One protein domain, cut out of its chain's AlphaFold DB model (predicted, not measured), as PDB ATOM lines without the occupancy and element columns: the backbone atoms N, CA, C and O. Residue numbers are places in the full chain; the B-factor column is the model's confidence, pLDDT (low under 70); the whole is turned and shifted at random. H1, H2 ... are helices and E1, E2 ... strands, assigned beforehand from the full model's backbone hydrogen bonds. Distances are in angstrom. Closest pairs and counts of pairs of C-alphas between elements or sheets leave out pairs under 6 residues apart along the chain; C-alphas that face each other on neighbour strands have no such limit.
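This is residues 11 to 95 of the 101 residues of the protein "Peptidase_M13 domain-containing protein" of Fasciola hepatica (UniProt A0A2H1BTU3). Look first for H2 in the middle of a loose, open model: the small hairpin of E1 and E2 packs on one side of it, and short H1 leads into its first end. From the other end of H2 a long loop, residues 55 to 74, runs to H3, the longest helix, a separate arm; residues 87 to 95, of which 87 to 92 belong to H3, stick out free. You will find 85 residues printed, with two named strands and then three named helices in the order E1, E2, H1, H2, H3; the two-stranded sheet is antiparallel, in the order E1 - E2. The class is mostly helix, but under half of the residues, 42 of the 85, are in named elements. The whole is loose, with a radius of gyration of the C-alphas of 16.2 A, and spans 47 by 35 by 19 A.

Find C-alpha 11 at (108.752, 77.648, 85.601); from there E1, residues 11 to 13, runs 6.2 A from first to last C-alpha. Next comes E2, residues 18 to 21, 9.9 A long. Go on to H1, residues 37 to 42, 8.8 A long. At C-alpha 44, (107.651, 89.241, 90.691), H2 begins, and it takes residues 44 to 54 over 15.8 A. Last is H3, residues 75 to 92, which runs 26.2 A and ends with C-alpha 92 at (125.602, 87.664, 74.655).

Begin at the hairpin of E1 and E2, antiparallel neighbours with 159 degrees between their directions. Look at N 13 and O 18, 2.8 A apart, and N 20 and O 11, 2.9 A apart, both within hydrogen-bond range. The C-alphas of Tyr 12 and Glu 51, 5.2 A apart, are the closest of E1 and H2. For E2 and H2 the closest C-alphas are those of Ile 19 and Glu 51, 6.3 A apart. H1 and H2 are near each other, with 8 pairs of C-alphas within 10 A, and meet only through their link. H3 is apart from E1, E2, H1 and H2. In H1, H2 and H3 every O i to N i+4 pair is within hydrogen-bond range.

The two C-alphas farthest apart are those of Leu 34 and Tyr 75, at 47.4 A. The printed part has no cut. The links E1 to E2 and H1 to H2 are tight; those from E2 to H1, 15 residues, and from H2 to H3, 20 residues, are long. The mean pLDDT of the printed part is 95.8, and no printed residue is under 70.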
ATOM      1  N   VAL A  11     108.498  78.470  86.797       95.44
ATOM      2  CA  VAL A  11     108.752  77.648  85.601       95.44
ATOM      3  C   VAL A  11     107.618  77.714  84.585       95.44
ATOM      4  O   VAL A  11     106.444  77.540  84.930       95.44
ATOM      5  N   TYR A  12     107.979  77.842  83.314       95.81
ATOM      6  CA  TYR A  12     107.120  77.553  82.176       95.81
ATOM      7  C   TYR A  12     107.212  76.075  81.787       95.81
ATOM      8  O   TYR A  12     108.275  75.516  81.517       95.81
ATOM      9  N   LEU A  13     106.061  75.414  81.743       93.25
ATOM     10  CA  LEU A  13     105.941  73.996  81.443       93.25
ATOM     11  C   LEU A  13     105.491  73.816  80.004       93.25
ATOM     12  O   LEU A  13     104.295  73.735  79.714       93.25
ATOM     13  N   GLU A  14     106.463  73.679  79.108       90.44
ATOM     14  CA  GLU A  14     106.230  73.631  77.667       90.44
ATOM     15  C   GLU A  14     105.131  72.653  77.254       90.44
ATOM     16  O   GLU A  14     104.237  73.028  76.513       90.44
ATOM     17  N   ARG A  15     105.141  71.404  77.732       89.12
ATOM     18  CA  ARG A  15     104.144  70.400  77.307       89.12
ATOM     19  C   ARG A  15     102.715  70.725  77.735       89.12
ATOM     20  O   ARG A  15     101.782  70.171  77.170       89.12
ATOM     21  N   ARG A  16     102.556  71.565  78.756       91.81
ATOM     22  CA  ARG A  16     101.254  71.932  79.316       91.81
ATOM     23  C   ARG A  16     100.832  73.353  78.959       91.81
ATOM     24  O   ARG A  16      99.680  73.688  79.184       91.81
ATOM     25  N   ASN A  17     101.726  74.153  78.368       93.50
ATOM     26  CA  ASN A  17     101.500  75.578  78.126       93.50
ATOM     27  C   ASN A  17     101.069  76.315  79.413       93.50
ATOM     28  O   ASN A  17     100.110  77.085  79.425       93.50
ATOM     29  N   GLU A  18     101.746  76.014  80.522       94.88
ATOM     30  CA  GLU A  18     101.395  76.473  81.869       94.88
ATOM     31  C   GLU A  18     102.563  77.234  82.495       94.88
ATOM     32  O   GLU A  18     103.717  76.844  82.329       94.88
ATOM     33  N   ILE A  19     102.255  78.277  83.266       95.69
ATOM     34  CA  ILE A  19     103.213  78.969  84.133       95.69
ATOM     35  C   ILE A  19     102.940  78.532  85.569       95.69
ATOM     36  O   ILE A  19     101.819  78.680  86.059       95.69
ATOM     37  N   ASN A  20     103.970  78.047  86.257       95.12
ATOM     38  CA  ASN A  20     103.905  77.733  87.677       95.12
ATOM     39  C   ASN A  20     104.701  78.760  88.483       95.12
ATOM     40  O   ASN A  20     105.923  78.831  88.369       95.12
ATOM     41  N   LEU A  21     104.006  79.489  89.356       95.56
ATOM     42  CA  LEU A  21     104.617  80.325  90.388       95.56
ATOM     43  C   LEU A  21     104.640  79.540  91.699       95.56
ATOM     44  O   LEU A  21     103.587  79.204  92.243       95.56
ATOM     45  N   LEU A  22     105.835  79.190  92.173       95.75
ATOM     46  CA  LEU A  22     106.008  78.359  93.364       95.75
ATOM     47  C   LEU A  22     105.833  79.197  94.633       95.75
ATOM     48  O   LEU A  22     106.185  80.370  94.659       95.75
ATOM     49  N   ALA A  23     105.315  78.608  95.711       95.62
ATOM     50  CA  ALA A  23     105.104  79.345  96.960       95.62
ATOM     51  C   ALA A  23     106.417  79.933  97.510       95.62
ATOM     52  O   ALA A  23     106.407  81.025  98.071       95.62
ATOM     53  N   GLY A  24     107.546  79.251  97.282       95.25
ATOM     54  CA  GLY A  24     108.871  79.728  97.664       95.25
ATOM     55  C   GLY A  24     109.249  81.083  97.058       95.25
ATOM     56  O   GLY A  24     109.901  81.869  97.737       95.25
ATOM     57  N   ILE A  25     108.822  81.421  95.837       95.88
ATOM     58  CA  ILE A  25     109.173  82.718  95.231       95.88
ATOM     59  C   ILE A  25     108.254  83.864  95.683       95.88
ATOM     60  O   ILE A  25     108.575  85.027  95.472       95.88
ATOM     61  N   LEU A  26     107.124  83.582  96.337       95.81
ATOM     62  CA  LEU A  26     106.138  84.592  96.752       95.81
ATOM     63  C   LEU A  26     106.512  85.265  98.086       95.81
ATOM     64  O   LEU A  26     105.693  85.396  98.993       95.81
ATOM     65  N   GLN A  27     107.766  85.691  98.200       96.31
ATOM     66  CA  GLN A  27     108.322  86.373  99.369       96.31
ATOM     67  C   GLN A  27     109.390  87.393  98.955       96.31
ATOM     68  O   GLN A  27     109.801  87.441  97.795       96.31
ATOM     69  N   ASN A  28     109.856  88.215  99.896       94.94
ATOM     70  CA  ASN A  28     110.914  89.200  99.655       94.94
ATOM     71  C   ASN A  28     112.208  88.487  99.192       94.94
ATOM     72  O   ASN A  28     112.567  87.475  99.799       94.94
ATOM     73  N   PRO A  29     112.908  88.963  98.138       94.75
ATOM     74  CA  PRO A  29     112.739  90.249  97.440       94.75
ATOM     75  C   PRO A  29     111.810  90.242  96.221       94.75
ATOM     76  O   PRO A  29     111.684  91.257  95.544       94.75
ATOM     77  N   TYR A  30     111.146  89.128  95.927       96.81
ATOM     78  CA  TYR A  30     110.301  89.008  94.740       96.81
ATOM     79  C   TYR A  30     108.892  89.567  94.962       96.81
ATOM     80  O   TYR A  30     108.350  90.248  94.093       96.81
ATOM     81  N   TYR A  31     108.312  89.329  96.141       97.31
ATOM     82  CA  TYR A  31     106.995  89.834  96.525       97.31
ATOM     83  C   TYR A  31     107.014  90.457  97.920       97.31
ATOM     84  O   TYR A  31     107.540  89.886  98.875       97.31
ATOM     85  N   CYS A  32     106.397  91.626  98.046       97.12
ATOM     86  CA  CYS A  32     106.224  92.329  99.305       97.12
ATOM     87  C   CYS A  32     104.838  92.976  99.347       97.12
ATOM     88  O   CYS A  32     104.540  93.891  98.578       97.12
ATOM     89  N   ASP A  33     104.001  92.514 100.273       95.88
ATOM     90  CA  ASP A  33     102.612  92.970 100.414       95.88
ATOM     91  C   ASP A  33     102.506  94.420 100.919       95.88
ATOM     92  O   ASP A  33     101.589  95.155 100.573       95.88
ATOM     93  N   LEU A  34     103.498  94.858 101.702       97.38
ATOM     94  CA  LEU A  34     103.555  96.201 102.288       97.38
ATOM     95  C   LEU A  34     104.361  97.205 101.444       97.38
ATOM     96  O   LEU A  34     104.500  98.364 101.833       97.38
ATOM     97  N   CYS A  35     104.926  96.777 100.312       95.62
ATOM     98  CA  CYS A  35     105.749  97.625  99.451       95.62
ATOM     99  C   CYS A  35     104.900  98.310  98.365       95.62
ATOM    100  O   CYS A  35     103.853  97.790  97.974       95.62
ATOM    101  N   PRO A  36     105.348  99.456  97.810       97.81
ATOM    102  CA  PRO A  36     104.683 100.073  96.665       97.81
ATOM    103  C   PRO A  36     104.540  99.083  95.505       97.81
ATOM    104  O   PRO A  36     105.474  98.341  95.214       97.81
ATOM    105  N   THR A  37     103.422  99.111  94.777       96.69
ATOM    106  CA  THR A  37     103.136  98.122  93.718       96.69
ATOM    107  C   THR A  37     104.235  98.046  92.652       96.69
ATOM    108  O   THR A  37     104.501  96.972  92.121       96.69
ATOM    109  N   VAL A  38     104.928  99.159  92.375       97.94
ATOM    110  CA  VAL A  38     106.075  99.202  91.449       97.94
ATOM    111  C   VAL A  38     107.203  98.242  91.848       97.94
ATOM    112  O   VAL A  38     107.854  97.689  90.967       97.94
ATOM    113  N   TYR A  39     107.392  97.983  93.147       98.00
ATOM    114  CA  TYR A  39     108.342  96.985  93.639       98.00
ATOM    115  C   TYR A  39     107.959  95.588  93.145       98.00
ATOM    116  O   TYR A  39     108.758  94.917  92.499       98.00
ATOM    117  N   ASN A  40     106.701  95.190  93.355       98.00
ATOM    118  CA  ASN A  40     106.201  93.885  92.921       98.00
ATOM    119  C   ASN A  40     106.182  93.758  91.390       98.00
ATOM    120  O   ASN A  40     106.445  92.676  90.880       98.00
ATOM    121  N   TYR A  41     105.925  94.841  90.645       98.06
ATOM    122  CA  TYR A  41     106.032  94.825  89.179       98.06
ATOM    123  C   TYR A  41     107.468  94.623  88.690       98.06
ATOM    124  O   TYR A  41     107.672  93.886  87.730       98.06
ATOM    125  N   GLY A  42     108.445  95.277  89.322       97.50
ATOM    126  CA  GLY A  42     109.855  95.157  88.948       97.50
ATOM    127  C   GLY A  42     110.487  93.829  89.361       97.50
ATOM    128  O   GLY A  42     111.438  93.399  88.721       97.50
ATOM    129  N   ALA A  43     109.961  93.193  90.408       96.94
ATOM    130  CA  ALA A  43     110.449  91.918  90.912       96.94
ATOM    131  C   ALA A  43     109.581  90.750  90.405       96.94
ATOM    132  O   ALA A  43     109.824  90.241  89.315       96.94
ATOM    133  N   LEU A  44     108.522  90.348  91.122       97.81
ATOM    134  CA  LEU A  44     107.651  89.241  90.691       97.81
ATOM    135  C   LEU A  44     107.030  89.452  89.297       97.81
ATOM    136  O   LEU A  44     106.846  88.494  88.552       97.81
ATOM    137  N   GLY A  45     106.696  90.688  88.928       97.81
ATOM    138  CA  GLY A  45     106.140  91.001  87.612       97.81
ATOM    139  C   GLY A  45     107.110  90.706  86.466       97.81
ATOM    140  O   GLY A  45     106.674  90.203  85.429       97.81
ATOM    141  N   GLU A  46     108.408  90.952  86.662       97.94
ATOM    142  CA  GLU A  46     109.459  90.575  85.713       97.94
ATOM    143  C   GLU A  46     109.538  89.053  85.581       97.94
ATOM    144  O   GLU A  46     109.463  88.558  84.460       97.94
ATOM    145  N   VAL A  47     109.523  88.319  86.697       98.06
ATOM    146  CA  VAL A  47     109.529  86.845  86.706       98.06
ATOM    147  C   VAL A  47     108.317  86.269  85.965       98.06
ATOM    148  O   VAL A  47     108.450  85.390  85.119       98.06
ATOM    149  N   ILE A  48     107.111  86.784  86.214       98.12
ATOM    150  CA  ILE A  48     105.908  86.351  85.482       98.12
ATOM    151  C   ILE A  48     106.047  86.658  83.983       98.12
ATOM    152  O   ILE A  48     105.637  85.859  83.135       98.12
ATOM    153  N   GLY A  49     106.619  87.817  83.649       98.19
ATOM    154  CA  GLY A  49     106.934  88.202  82.278       98.19
ATOM    155  C   GLY A  49     107.905  87.226  81.616       98.19
ATOM    156  O   GLY A  49     107.629  86.769  80.507       98.19
ATOM    157  N   HIS A  50     108.980  86.866  82.315       98.19
ATOM    158  CA  HIS A  50     109.982  85.891  81.903       98.19
ATOM    159  C   HIS A  50     109.338  84.543  81.556       98.19
ATOM    160  O   HIS A  50     109.430  84.091  80.412       98.19
ATOM    161  N   GLU A  51     108.567  83.960  82.479       97.81
ATOM    162  CA  GLU A  51     107.919  82.664  82.236       97.81
ATOM    163  C   GLU A  51     106.918  82.718  81.081       97.81
ATOM    164  O   GLU A  51     106.793  81.782  80.291       97.81
ATOM    165  N   ARG A  52     106.219  83.845  80.912       97.19
ATOM    166  CA  ARG A  52     105.344  84.034  79.753       97.19
ATOM    167  C   ARG A  52     106.134  84.105  78.447       97.19
ATOM    168  O   ARG A  52     105.643  83.624  77.425       97.19
ATOM    169  N   THR A  53     107.326  84.704  78.448       97.75
ATOM    170  CA  THR A  53     108.158  84.785  77.239       97.75
ATOM    171  C   THR A  53     108.693  83.434  76.785       97.75
ATOM    172  O   THR A  53     108.849  83.263  75.578       97.75
ATOM    173  N   HIS A  54     108.838  82.446  77.672       97.44
ATOM    174  CA  HIS A  54     109.201  81.081  77.273       97.44
ATOM    175  C   HIS A  54     108.194  80.425  76.322       97.44
ATOM    176  O   HIS A  54     108.567  79.613  75.480       97.44
ATOM    177  N   ALA A  55     106.920  80.828  76.347       95.75
ATOM    178  CA  ALA A  55     105.948  80.360  75.359       95.75
ATOM    179  C   ALA A  55     106.271  80.820  73.921       95.75
ATOM    180  O   ALA A  55     105.779  80.229  72.961       95.75
ATOM    181  N   LEU A  56     107.077  81.875  73.768       95.38
ATOM    182  CA  LEU A  56     107.352  82.566  72.505       95.38
ATOM    183  C   LEU A  56     108.847  82.730  72.206       95.38
ATOM    184  O   LEU A  56     109.194  83.390  71.223       95.38
ATOM    185  N   ASP A  57     109.726  82.160  73.028       95.81
ATOM    186  CA  ASP A  57     111.166  82.231  72.813       95.81
ATOM    187  C   ASP A  57     111.599  81.403  71.586       95.81
ATOM    188  O   ASP A  57     110.783  80.942  70.775       95.81
ATOM    189  N   TYR A  58     112.909  81.250  71.393       92.44
ATOM    190  CA  TYR A  58     113.442  80.541  70.232       92.44
ATOM    191  C   TYR A  58     112.862  79.123  70.074       92.44
ATOM    192  O   TYR A  58     112.526  78.742  68.947       92.44
ATOM    193  N   GLU A  59     112.697  78.382  71.171       92.88
ATOM    194  CA  GLU A  59     112.126  77.034  71.175       92.88
ATOM    195  C   GLU A  59     110.601  77.076  71.289       92.88
ATOM    196  O   GLU A  59     109.903  76.487  70.459       92.88
ATOM    197  N   GLY A  60     110.064  77.852  72.234       94.88
ATOM    198  CA  GLY A  60     108.630  77.953  72.492       94.88
ATOM    199  C   GLY A  60     107.819  78.391  71.274       94.88
ATOM    200  O   GLY A  60     106.739  77.850  71.027       94.88
ATOM    201  N   SER A  61     108.377  79.287  70.452       95.44
ATOM    202  CA  SER A  61     107.747  79.784  69.221       95.44
ATOM    203  C   SER A  61     107.569  78.737  68.115       95.44
ATOM    204  O   SER A  61     106.887  79.026  67.126       95.44
ATOM    205  N   LYS A  62     108.190  77.552  68.224       94.94
ATOM    206  CA  LYS A  62     108.080  76.464  67.233       94.94
ATOM    207  C   LYS A  62     106.820  75.618  67.415       94.94
ATOM    208  O   LYS A  62     106.465  74.876  66.497       94.94
ATOM    209  N   SER A  63     106.155  75.741  68.562       94.44
ATOM    210  CA  SER A  63     104.942  74.994  68.880       94.44
ATOM    211  C   SER A  63     103.731  75.908  68.964       94.44
ATOM    212  O   SER A  63     103.842  77.042  69.426       94.44
ATOM    213  N   ASP A  64     102.583  75.431  68.496       92.81
ATOM    214  CA  ASP A  64     101.325  76.176  68.575       92.81
ATOM    215  C   ASP A  64     100.700  76.130  69.986       92.81
ATOM    216  O   ASP A  64     101.319  75.680  70.955       92.81
ATOM    217  N   LEU A  65      99.451  76.592  70.112       91.50
ATOM    218  CA  LEU A  65      98.723  76.618  71.384       91.50
ATOM    219  C   LEU A  65      98.517  75.215  71.990       91.50
ATOM    220  O   LEU A  65      98.483  75.081  73.212       91.50
ATOM    221  N   GLN A  66      98.389  74.187  71.147       92.62
ATOM    222  CA  GLN A  66      98.238  72.781  71.533       92.62
ATOM    223  C   GLN A  66      99.584  72.085  71.765       92.62
ATOM    224  O   GLN A  66      99.615  70.930  72.182       92.62
ATOM    225  N   ARG A  67     100.688  72.811  71.561       90.56
ATOM    226  CA  ARG A  67     102.072  72.350  71.689       90.56
ATOM    227  C   ARG A  67     102.513  71.382  70.587       90.56
ATOM    228  O   ARG A  67     103.530  70.706  70.741       90.56
ATOM    229  N   ASP A  68     101.835  71.411  69.438       93.25
ATOM    230  CA  ASP A  68     102.277  70.725  68.224       93.25
ATOM    231  C   ASP A  68     103.433  71.487  67.577       93.25
ATOM    232  O   ASP A  68     103.318  72.685  67.302       93.25
ATOM    233  N   VAL A  69     104.526  70.789  67.252       92.56
ATOM    234  CA  VAL A  69     105.651  71.377  66.509       92.56
ATOM    235  C   VAL A  69     105.240  71.579  65.052       92.56
ATOM    236  O   VAL A  69     105.276  70.654  64.240       92.56
ATOM    237  N   LYS A  70     104.844  72.803  64.710       91.75
ATOM    238  CA  LYS A  70     104.512  73.211  63.342       91.75
ATOM    239  C   LYS A  70     104.674  74.712  63.187       91.75
ATOM    240  O   LYS A  70     104.491  75.472  64.131       91.75
ATOM    241  N   ASN A  71     104.984  75.164  61.976       89.62
ATOM    242  CA  ASN A  71     105.043  76.597  61.722       89.62
ATOM    243  C   ASN A  71     103.625  77.189  61.673       89.62
ATOM    244  O   ASN A  71     102.922  77.045  60.676       89.62
ATOM    245  N   TRP A  72     103.234  77.877  62.743       94.88
ATOM    246  CA  TRP A  72     101.971  78.612  62.862       94.88
ATOM    247  C   TRP A  72     102.129  80.119  62.584       94.88
ATOM    248  O   TRP A  72     101.174  80.887  62.695       94.88
ATOM    249  N   TRP A  73     103.330  80.550  62.189       96.25
ATOM    250  CA  TRP A  73     103.638  81.933  61.851       96.25
ATOM    251  C   TRP A  73     103.622  82.165  60.344       96.25
ATOM    252  O   TRP A  73     104.000  81.309  59.542       96.25
ATOM    253  N   THR A  74     103.309  83.400  59.943       97.81
ATOM    254  CA  THR A  74     103.609  83.837  58.575       97.81
ATOM    255  C   THR A  74     105.120  83.818  58.333       97.81
ATOM    256  O   THR A  74     105.917  84.067  59.245       97.81
ATOM    257  N   TYR A  75     105.526  83.605  57.079       96.94
ATOM    258  CA  TYR A  75     106.937  83.661  56.685       96.94
ATOM    259  C   TYR A  75     107.611  84.975  57.117       96.94
ATOM    260  O   TYR A  75     108.720  84.968  57.654       96.94
ATOM    261  N   LYS A  76     106.915  86.111  56.947       98.31
ATOM    262  CA  LYS A  76     107.414  87.435  57.342       98.31
ATOM    263  C   LYS A  76     107.692  87.500  58.845       98.31
ATOM    264  O   LYS A  76     108.766  87.953  59.233       98.31
ATOM    265  N   THR A  77     106.763  87.030  59.680       97.62
ATOM    266  CA  THR A  77     106.936  87.049  61.139       97.62
ATOM    267  C   THR A  77     108.075  86.135  61.579       97.62
ATOM    268  O   THR A  77     108.928  86.576  62.347       97.62
ATOM    269  N   ARG A  78     108.160  84.909  61.039       96.44
ATOM    270  CA  ARG A  78     109.250  83.981  61.383       96.44
ATOM    271  C   ARG A  78     110.621  84.543  61.007       96.44
ATOM    272  O   ARG A  78     111.557  84.436  61.793       96.44
ATOM    273  N   LYS A  79     110.735  85.192  59.843       97.44
ATOM    274  CA  LYS A  79     111.975  85.856  59.415       97.44
ATOM    275  C   LYS A  79     112.383  86.982  60.372       97.44
ATOM    276  O   LYS A  79     113.545  87.059  60.754       97.44
ATOM    277  N   VAL A  80     111.440  87.836  60.781       97.75
ATOM    278  CA  VAL A  80     111.717  88.924  61.738       97.75
ATOM    279  C   VAL A  80     112.119  88.375  63.108       97.75
ATOM    280  O   VAL A  80     113.063  88.892  63.701       97.75
ATOM    281  N   LEU A  81     111.442  87.328  63.591       96.81
ATOM    282  CA  LEU A  81     111.775  86.683  64.860       96.81
ATOM    283  C   LEU A  81     113.204  86.128  64.836       96.81
ATOM    284  O   LEU A  81     113.996  86.494  65.696       96.81
ATOM    285  N   ASN A  82     113.559  85.351  63.806       96.44
ATOM    286  CA  ASN A  82     114.911  84.802  63.649       96.44
ATOM    287  C   ASN A  82     115.987  85.903  63.655       96.44
ATOM    288  O   ASN A  82     116.995  85.767  64.340       96.44
ATOM    289  N   ASN A  83     115.757  87.014  62.944       97.94
ATOM    290  CA  ASN A  83     116.704  88.133  62.918       97.94
ATOM    291  C   ASN A  83     116.882  88.784  64.302       97.94
ATOM    292  O   ASN A  83     117.990  89.175  64.659       97.94
ATOM    293  N   ARG A  84     115.806  88.910  65.090       97.62
ATOM    294  CA  ARG A  84     115.881  89.458  66.454       97.62
ATOM    295  C   ARG A  84     116.577  88.499  67.416       97.62
ATOM    296  O   ARG A  84     117.384  88.950  68.219       97.62
ATOM    297  N   THR A  85     116.312  87.198  67.306       97.25
ATOM    298  CA  THR A  85     117.019  86.174  68.087       97.25
ATOM    299  C   THR A  85     118.519  86.212  67.807       97.25
ATOM    300  O   THR A  85     119.303  86.234  68.750       97.25
ATOM    301  N   GLN A  86     118.919  86.320  66.535       97.81
ATOM    302  CA  GLN A  86     120.328  86.431  66.145       97.81
ATOM    303  C   GLN A  86     121.015  87.648  66.785       97.81
ATOM    304  O   GLN A  86     122.125  87.532  67.291       97.81
ATOM    305  N   CYS A  87     120.336  88.799  66.836       97.88
ATOM    306  CA  CYS A  87     120.862  89.994  67.501       97.88
ATOM    307  C   CYS A  87     121.145  89.761  68.998       97.88
ATOM    308  O   CYS A  87     122.180  90.202  69.494       97.88
ATOM    309  N   MET A  88     120.269  89.032  69.702       97.31
ATOM    310  CA  MET A  88     120.489  88.683  71.111       97.31
ATOM    311  C   MET A  88     121.643  87.684  71.270       97.31
ATOM    312  O   MET A  88     122.465  87.854  72.163       97.31
ATOM    313  N   MET A  89     121.758  86.682  70.389       96.81
ATOM    314  CA  MET A  89     122.894  85.748  70.398       96.81
ATOM    315  C   MET A  89     124.223  86.502  70.259       96.81
ATOM    316  O   MET A  89     125.100  86.374  71.105       96.81
ATOM    317  N   GLU A  90     124.326  87.392  69.269       97.88
ATOM    318  CA  GLU A  90     125.520  88.218  69.046       97.88
ATOM    319  C   GLU A  90     125.831  89.177  70.200       97.88
ATOM    320  O   GLU A  90     126.991  89.541  70.409       97.88
ATOM    321  N   GLN A  91     124.807  89.642  70.923       97.44
ATOM    322  CA  GLN A  91     124.990  90.469  72.111       97.44
ATOM    323  C   GLN A  91     125.649  89.662  73.231       97.44
ATOM    324  O   GLN A  91     126.642  90.118  73.800       97.44
ATOM    325  N   TYR A  92     125.114  88.482  73.545       96.06
ATOM    326  CA  TYR A  92     125.602  87.664  74.655       96.06
ATOM    327  C   TYR A  92     126.919  86.942  74.334       96.06
ATOM    328  O   TYR A  92     127.728  86.771  75.241       96.06
ATOM    329  N   ASP A  93     127.206  86.637  73.064       96.56
ATOM    330  CA  ASP A  93     128.504  86.096  72.619       96.56
ATOM    331  C   ASP A  93     129.680  87.049  72.897       96.56
ATOM    332  O   ASP A  93     130.834  86.628  72.984       96.56
ATOM    333  N   LYS A  94     129.407  88.352  73.042       96.38
ATOM    334  CA  LYS A  94     130.417  89.373  73.370       96.38
ATOM    335  C   LYS A  94     130.621  89.553  74.873       96.38
ATOM    336  O   LYS A  94     131.539  90.271  75.274       96.38
ATOM    337  N   CYS A  95     129.777  88.948  75.703       94.56
ATOM    338  CA  CYS A  95     129.907  89.027  77.150       94.56
ATOM    339  C   CYS A  95     131.038  88.109  77.628       94.56
ATOM    340  O   CYS A  95     131.141  86.953  77.227       94.56
TER     341      CYS A  95